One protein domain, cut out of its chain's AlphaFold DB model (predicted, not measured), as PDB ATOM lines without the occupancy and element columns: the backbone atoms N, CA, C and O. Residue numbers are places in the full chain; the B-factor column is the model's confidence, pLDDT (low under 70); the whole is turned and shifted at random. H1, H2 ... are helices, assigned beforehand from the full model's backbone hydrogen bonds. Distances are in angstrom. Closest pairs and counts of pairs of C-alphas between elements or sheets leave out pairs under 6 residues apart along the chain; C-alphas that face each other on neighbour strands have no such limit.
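This is residues 136 to 151 and 206 to 240 of the 240 residues of an uncharacterized protein of Strongyloides stercoralis (UniProt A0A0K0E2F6). Two helices, H1 and H2, lie side by side and nearly parallel, running the same way, and the last stretch, residues 228 to 240, folds back from the end of H2 toward the end where both helices begin. Residues 223 to 229, of which 223 to 227 belong to H2, stick out at one end of the pair. The printed part has 51 residues with two named helices, H1 then H2, and no named strand; the class is all helix. It is compact, with a radius of gyration of the C-alphas of 11.0 A, and only just elongated, with spans of 35 by 17 by 17 A.

Start with the longest helix, H2, residues 211 to 227: find C-alpha 211 at (258.684, 267.253, 404.216), and from there the helix runs 24.3 A to C-alpha 227 at (274.619, 254.742, 390.777). Then look at H1, residues 136 to 151, which begins with C-alpha 136 at (253.546, 265.711, 414.930) and measures 23.0 A from first to last C-alpha.

Set H2 beside H1 and you find that they touch, with 13 pairs of C-alphas within 8 A. Their closest C-alphas are those of Ala 145 and Ala 214, 5.7 A apart. Their lines stand at a shallow tilt of 7 degrees, and they run the same way. In H1 and H2 every O i to N i+4 pair is within hydrogen-bond range.

The two C-alphas farthest apart are those of Lys 136 and His 229, at 35.2 A. Residues 152 to 205 are not printed, and across this cut, in the link from H1 to H2, C-alphas 151 and 206 are 19.1 A apart. Follow residues 228 to 240, which have no named element, to the chain's last residue, Ile 240. The mean pLDDT of the printed part is 84.2; residues 136 and 240 are under 70.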
ATOM      1  N   LYS A 136     254.071 267.077 415.094       67.66
ATOM      2  CA  LYS A 136     253.546 265.711 414.930       67.66
ATOM      3  C   LYS A 136     253.624 265.193 413.483       67.66
ATOM      4  O   LYS A 136     254.221 264.135 413.289       67.66
ATOM      5  N   PRO A 137     253.099 265.899 412.457       71.87
ATOM      6  CA  PRO A 137     253.201 265.410 411.082       71.87
ATOM      7  C   PRO A 137     254.656 265.342 410.603       71.87
ATOM      8  O   PRO A 137     255.035 264.388 409.928       71.87
ATOM      9  N   ASN A 138     255.506 266.293 410.996       77.60
ATOM     10  CA  ASN A 138     256.915 266.272 410.603       77.60
ATOM     11  C   ASN A 138     257.685 265.112 411.258       77.60
ATOM     12  O   ASN A 138     258.568 264.529 410.628       77.60
ATOM     13  N   LEU A 139     257.329 264.726 412.486       81.90
ATOM     14  CA  LEU A 139     257.900 263.560 413.161       81.90
ATOM     15  C   LEU A 139     257.560 262.265 412.413       81.90
ATOM     16  O   LEU A 139     258.442 261.441 412.176       81.90
ATOM     17  N   GLU A 140     256.306 262.095 411.985       82.05
ATOM     18  CA  GLU A 140     255.899 260.936 411.181       82.05
ATOM     19  C   GLU A 140     256.610 260.888 409.827       82.05
ATOM     20  O   GLU A 140     257.030 259.820 409.376       82.05
ATOM     21  N   ILE A 141     256.782 262.045 409.188       84.67
ATOM     22  CA  ILE A 141     257.511 262.159 407.925       84.67
ATOM     23  C   ILE A 141     258.980 261.789 408.117       84.67
ATOM     24  O   ILE A 141     259.519 260.996 407.345       84.67
ATOM     25  N   THR A 142     259.607 262.301 409.175       83.96
ATOM     26  CA  THR A 142     260.988 261.967 409.544       83.96
ATOM     27  C   THR A 142     261.121 260.469 409.791       83.96
ATOM     28  O   THR A 142     262.005 259.829 409.229       83.96
ATOM     29  N   LYS A 143     260.187 259.874 410.541       82.51
ATOM     30  CA  LYS A 143     260.147 258.432 410.811       82.51
ATOM     31  C   LYS A 143     260.076 257.611 409.524       82.51
ATOM     32  O   LYS A 143     260.864 256.683 409.351       82.51
ATOM     33  N   LYS A 144     259.165 257.962 408.610       85.29
ATOM     34  CA  LYS A 144     259.036 257.284 407.310       85.29
ATOM     35  C   LYS A 144     260.297 257.451 406.464       85.29
ATOM     36  O   LYS A 144     260.748 256.485 405.857       85.29
ATOM     37  N   ALA A 145     260.885 258.645 406.444       85.98
ATOM     38  CA  ALA A 145     262.116 258.909 405.706       85.98
ATOM     39  C   ALA A 145     263.283 258.065 406.235       85.98
ATOM     40  O   ALA A 145     263.925 257.373 405.451       85.98
ATOM     41  N   VAL A 146     263.499 258.038 407.553       87.14
ATOM     42  CA  VAL A 146     264.537 257.218 408.201       87.14
ATOM     43  C   VAL A 146     264.346 255.732 407.892       87.14
ATOM     44  O   VAL A 146     265.303 255.039 407.554       87.14
ATOM     45  N   GLU A 147     263.111 255.226 407.932       87.71
ATOM     46  CA  GLU A 147     262.835 253.829 407.582       87.71
ATOM     47  C   GLU A 147     263.197 253.512 406.121       87.71
ATOM     48  O   GLU A 147     263.790 252.467 405.835       87.71
ATOM     49  N   ILE A 148     262.863 254.410 405.189       87.27
ATOM     50  CA  ILE A 148     263.211 254.265 403.770       87.27
ATOM     51  C   ILE A 148     264.731 254.287 403.587       87.27
ATOM     52  O   ILE A 148     265.265 253.413 402.903       87.27
ATOM     53  N   LEU A 149     265.426 255.234 404.224       88.74
ATOM     54  CA  LEU A 149     266.884 255.360 404.160       88.74
ATOM     55  C   LEU A 149     267.573 254.086 404.655       88.74
ATOM     56  O   LEU A 149     268.369 253.505 403.921       88.74
ATOM     57  N   ASN A 150     267.168 253.559 405.813       88.68
ATOM     58  CA  ASN A 150     267.719 252.313 406.356       88.68
ATOM     59  C   ASN A 150     267.501 251.114 405.410       88.68
ATOM     60  O   ASN A 150     268.368 250.245 405.251       88.68
ATOM     61  N   LYS A 151     266.345 251.046 404.732       88.73
ATOM     62  CA  LYS A 151     266.071 249.997 403.731       88.73
ATOM     63  C   LYS A 151     266.953 250.145 402.490       88.73
ATOM     64  O   LYS A 151     267.384 249.133 401.938       88.73
ATOM     65  N   ASP A 206     267.506 264.304 418.026       74.70
ATOM     66  CA  ASP A 206     267.356 264.025 416.599       74.70
ATOM     67  C   ASP A 206     266.538 265.121 415.906       74.70
ATOM     68  O   ASP A 206     265.480 265.558 416.369       74.70
ATOM     69  N   ILE A 207     267.054 265.585 414.767       77.04
ATOM     70  CA  ILE A 207     266.456 266.687 414.017       77.04
ATOM     71  C   ILE A 207     265.200 266.183 413.310       77.04
ATOM     72  O   ILE A 207     265.250 265.291 412.462       77.04
ATOM     73  N   ILE A 208     264.068 266.817 413.613       83.60
ATOM     74  CA  ILE A 208     262.826 266.601 412.877       83.60
ATOM     75  C   ILE A 208     262.964 267.249 411.496       83.60
ATOM     76  O   ILE A 208     263.154 268.460 411.366       83.60
ATOM     77  N   LEU A 209     262.844 266.437 410.453       81.41
ATOM     78  CA  LEU A 209     262.925 266.867 409.067       81.41
ATOM     79  C   LEU A 209     261.602 267.478 408.608       81.41
ATOM     80  O   LEU A 209     260.516 266.940 408.837       81.41
ATOM     81  N   SER A 210     261.698 268.579 407.868       85.76
ATOM     82  CA  SER A 210     260.572 269.060 407.071       85.76
ATOM     83  C   SER A 210     260.272 268.097 405.906       85.76
ATOM     84  O   SER A 210     261.173 267.389 405.437       85.76
ATOM     85  N   PRO A 211     259.045 268.106 405.351       85.46
ATOM     86  CA  PRO A 211     258.684 267.253 404.216       85.46
ATOM     87  C   PRO A 211     259.604 267.402 403.002       85.46
ATOM     88  O   PRO A 211     259.888 266.430 402.304       85.46
ATOM     89  N   GLN A 212     260.091 268.618 402.748       86.39
ATOM     90  CA  GLN A 212     261.002 268.897 401.638       86.39
ATOM     91  C   GLN A 212     262.397 268.316 401.889       86.39
ATOM     92  O   GLN A 212     262.958 267.693 400.992       86.39
ATOM     93  N   GLN A 213     262.926 268.459 403.109       85.74
ATOM     94  CA  GLN A 213     264.207 267.858 403.490       85.74
ATOM     95  C   GLN A 213     264.136 266.331 403.425       85.74
ATOM     96  O   GLN A 213     264.995 265.702 402.820       85.74
ATOM     97  N   ALA A 214     263.072 265.739 403.971       87.53
ATOM     98  CA  ALA A 214     262.851 264.298 403.929       87.53
ATOM     99  C   ALA A 214     262.804 263.756 402.487       87.53
ATOM    100  O   ALA A 214     263.447 262.753 402.180       87.53
ATOM    101  N   LYS A 215     262.097 264.448 401.581       89.54
ATOM    102  CA  LYS A 215     262.075 264.115 400.145       89.54
ATOM    103  C   LYS A 215     263.459 264.223 399.511       89.54
ATOM    104  O   LYS A 215     263.828 263.328 398.757       89.54
ATOM    105  N   ALA A 216     264.219 265.270 399.830       89.91
ATOM    106  CA  ALA A 216     265.569 265.459 399.309       89.91
ATOM    107  C   ALA A 216     266.514 264.327 399.739       89.91
ATOM    108  O   ALA A 216     267.149 263.728 398.877       89.91
ATOM    109  N   PHE A 217     266.531 263.959 401.024       89.84
ATOM    110  CA  PHE A 217     267.368 262.861 401.522       89.84
ATOM    111  C   PHE A 217     267.000 261.512 400.900       89.84
ATOM    112  O   PHE A 217     267.873 260.749 400.492       89.84
ATOM    113  N   VAL A 218     265.703 261.206 400.788       90.66
ATOM    114  CA  VAL A 218     265.261 259.957 400.150       90.66
ATOM    115  C   VAL A 218     265.604 259.940 398.660       90.66
ATOM    116  O   VAL A 218     265.966 258.889 398.131       90.66
ATOM    117  N   GLN A 219     265.517 261.085 397.981       91.05
ATOM    118  CA  GLN A 219     265.895 261.196 396.576       91.05
ATOM    119  C   GLN A 219     267.410 261.035 396.383       91.05
ATOM    120  O   GLN A 219     267.821 260.265 395.523       91.05
ATOM    121  N   GLU A 220     268.229 261.659 397.226       92.22
ATOM    122  CA  GLU A 220     269.687 261.493 397.214       92.22
ATOM    123  C   GLU A 220     270.091 260.027 397.429       92.22
ATOM    124  O   GLU A 220     270.846 259.466 396.637       92.22
ATOM    125  N   ALA A 221     269.502 259.354 398.424       90.07
ATOM    126  CA  ALA A 221     269.751 257.933 398.667       90.07
ATOM    127  C   ALA A 221     269.291 257.044 397.499       90.07
ATOM    128  O   ALA A 221     269.923 256.032 397.180       90.07
ATOM    129  N   LYS A 222     268.189 257.410 396.832       89.66
ATOM    130  CA  LYS A 222     267.719 256.728 395.620       89.66
ATOM    131  C   LYS A 222     268.725 256.885 394.481       89.66
ATOM    132  O   LYS A 222     269.005 255.908 393.787       89.66
ATOM    133  N   ASP A 223     269.277 258.079 394.301       91.27
ATOM    134  CA  ASP A 223     270.266 258.358 393.264       91.27
ATOM    135  C   ASP A 223     271.582 257.621 393.544       91.27
ATOM    136  O   ASP A 223     272.113 256.968 392.642       91.27
ATOM    137  N   GLU A 224     272.042 257.579 394.798       89.96
ATOM    138  CA  GLU A 224     273.195 256.761 395.204       89.96
ATOM    139  C   GLU A 224     272.953 255.267 394.934       89.96
ATOM    140  O   GLU A 224     273.802 254.564 394.372       89.96
ATOM    141  N   ALA A 225     271.771 254.754 395.282       87.93
ATOM    142  CA  ALA A 225     271.422 253.363 395.025       87.93
ATOM    143  C   ALA A 225     271.399 253.041 393.524       87.93
ATOM    144  O   ALA A 225     271.888 251.979 393.119       87.93
ATOM    145  N   ASN A 226     270.892 253.956 392.694       89.13
ATOM    146  CA  ASN A 226     270.891 253.821 391.239       89.13
ATOM    147  C   ASN A 226     272.319 253.820 390.673       89.13
ATOM    148  O   ASN A 226     272.643 252.944 389.870       89.13
ATOM    149  N   GLN A 227     273.194 254.717 391.145       91.19
ATOM    150  CA  GLN A 227     274.619 254.742 390.777       91.19
ATOM    151  C   GLN A 227     275.329 253.436 391.157       91.19
ATOM    152  O   GLN A 227     276.126 252.894 390.392       91.19
ATOM    153  N   LYS A 228     274.991 252.853 392.311       86.39
ATOM    154  CA  LYS A 228     275.502 251.539 392.737       86.39
ATOM    155  C   LYS A 228     274.788 250.364 392.046       86.39
ATOM    156  O   LYS A 228     275.098 249.194 392.330       86.39
ATOM    157  N   HIS A 229     273.862 250.630 391.120       85.64
ATOM    158  CA  HIS A 229     272.994 249.680 390.412       85.64
ATOM    159  C   HIS A 229     272.220 248.739 391.352       85.64
ATOM    160  O   HIS A 229     272.074 247.540 391.086       85.64
ATOM    161  N   VAL A 230     271.846 249.214 392.533       84.39
ATOM    162  CA  VAL A 230     271.099 248.438 393.524       84.39
ATOM    163  C   VAL A 230     269.637 248.377 393.093       84.39
ATOM    164  O   VAL A 230     269.044 249.376 392.707       84.39
ATOM    165  N   ASN A 231     269.044 247.186 393.147       84.76
ATOM    166  CA  ASN A 231     267.634 247.027 392.823       84.76
ATOM    167  C   ASN A 231     266.773 247.537 393.989       84.76
ATOM    168  O   ASN A 231     266.799 246.953 395.074       84.76
ATOM    169  N   LEU A 232     266.001 248.593 393.734       82.41
ATOM    170  CA  LEU A 232     265.080 249.204 394.693       82.41
ATOM    171  C   LEU A 232     263.652 248.625 394.639       82.41
ATOM    172  O   LEU A 232     262.780 249.093 395.370       82.41
ATOM    173  N   LYS A 233     263.383 247.611 393.798       83.88
ATOM    174  CA  LYS A 233     262.061 246.962 393.727       83.88
ATOM    175  C   LYS A 233     261.614 246.488 395.119       83.88
ATOM    176  O   LYS A 233     262.341 245.765 395.801       83.88
ATOM    177  N   GLY A 234     260.405 246.892 395.514       81.62
ATOM    178  CA  GLY A 234     259.783 246.556 396.800       81.62
ATOM    179  C   GLY A 234     259.991 247.579 397.925       81.62
ATOM    180  O   GLY A 234     259.375 247.435 398.976       81.62
ATOM    181  N   ILE A 235     260.809 248.621 397.732       81.32
ATOM    182  CA  ILE A 235     260.910 249.736 398.685       81.32
ATOM    183  C   ILE A 235     259.981 250.855 398.213       81.32
ATOM    184  O   ILE A 235     260.150 251.385 397.116       81.32
ATOM    185  N   ASN A 236     259.001 251.231 399.038       79.59
ATOM    186  CA  ASN A 236     258.186 252.410 398.762       79.59
ATOM    187  C   ASN A 236     259.018 253.670 399.033       79.59
ATOM    188  O   ASN A 236     259.199 254.059 400.181       79.59
ATOM    189  N   THR A 237     259.536 254.299 397.978       77.24
ATOM    190  CA  THR A 237     260.349 255.521 398.083       77.24
ATOM    191  C   THR A 237     259.508 256.802 398.118       77.24
ATOM    192  O   THR A 237     260.060 257.892 397.978       77.24
ATOM    193  N   LYS A 238     258.173 256.717 398.233       77.02
ATOM    194  CA  LYS A 238     257.314 257.904 398.340       77.02
ATOM    195  C   LYS A 238     257.248 258.366 399.794       77.02
ATOM    196  O   LYS A 238     256.552 257.774 400.613       77.02
ATOM    197  N   VAL A 239     257.941 259.462 400.085       73.23
ATOM    198  CA  VAL A 239     257.692 260.268 401.284       73.23
ATOM    199  C   VAL A 239     256.448 261.108 400.993       73.23
ATOM    200  O   VAL A 239     256.477 261.913 400.060       73.23
ATOM    201  N   ILE A 240     255.342 260.864 401.703       65.13
ATOM    202  CA  ILE A 240     254.106 261.661 401.575       65.13
ATOM    203  C   ILE A 240     254.357 263.016 402.234       65.13
ATOM    204  O   ILE A 240     254.678 262.999 403.440       65.13
TER     205      ILE A 240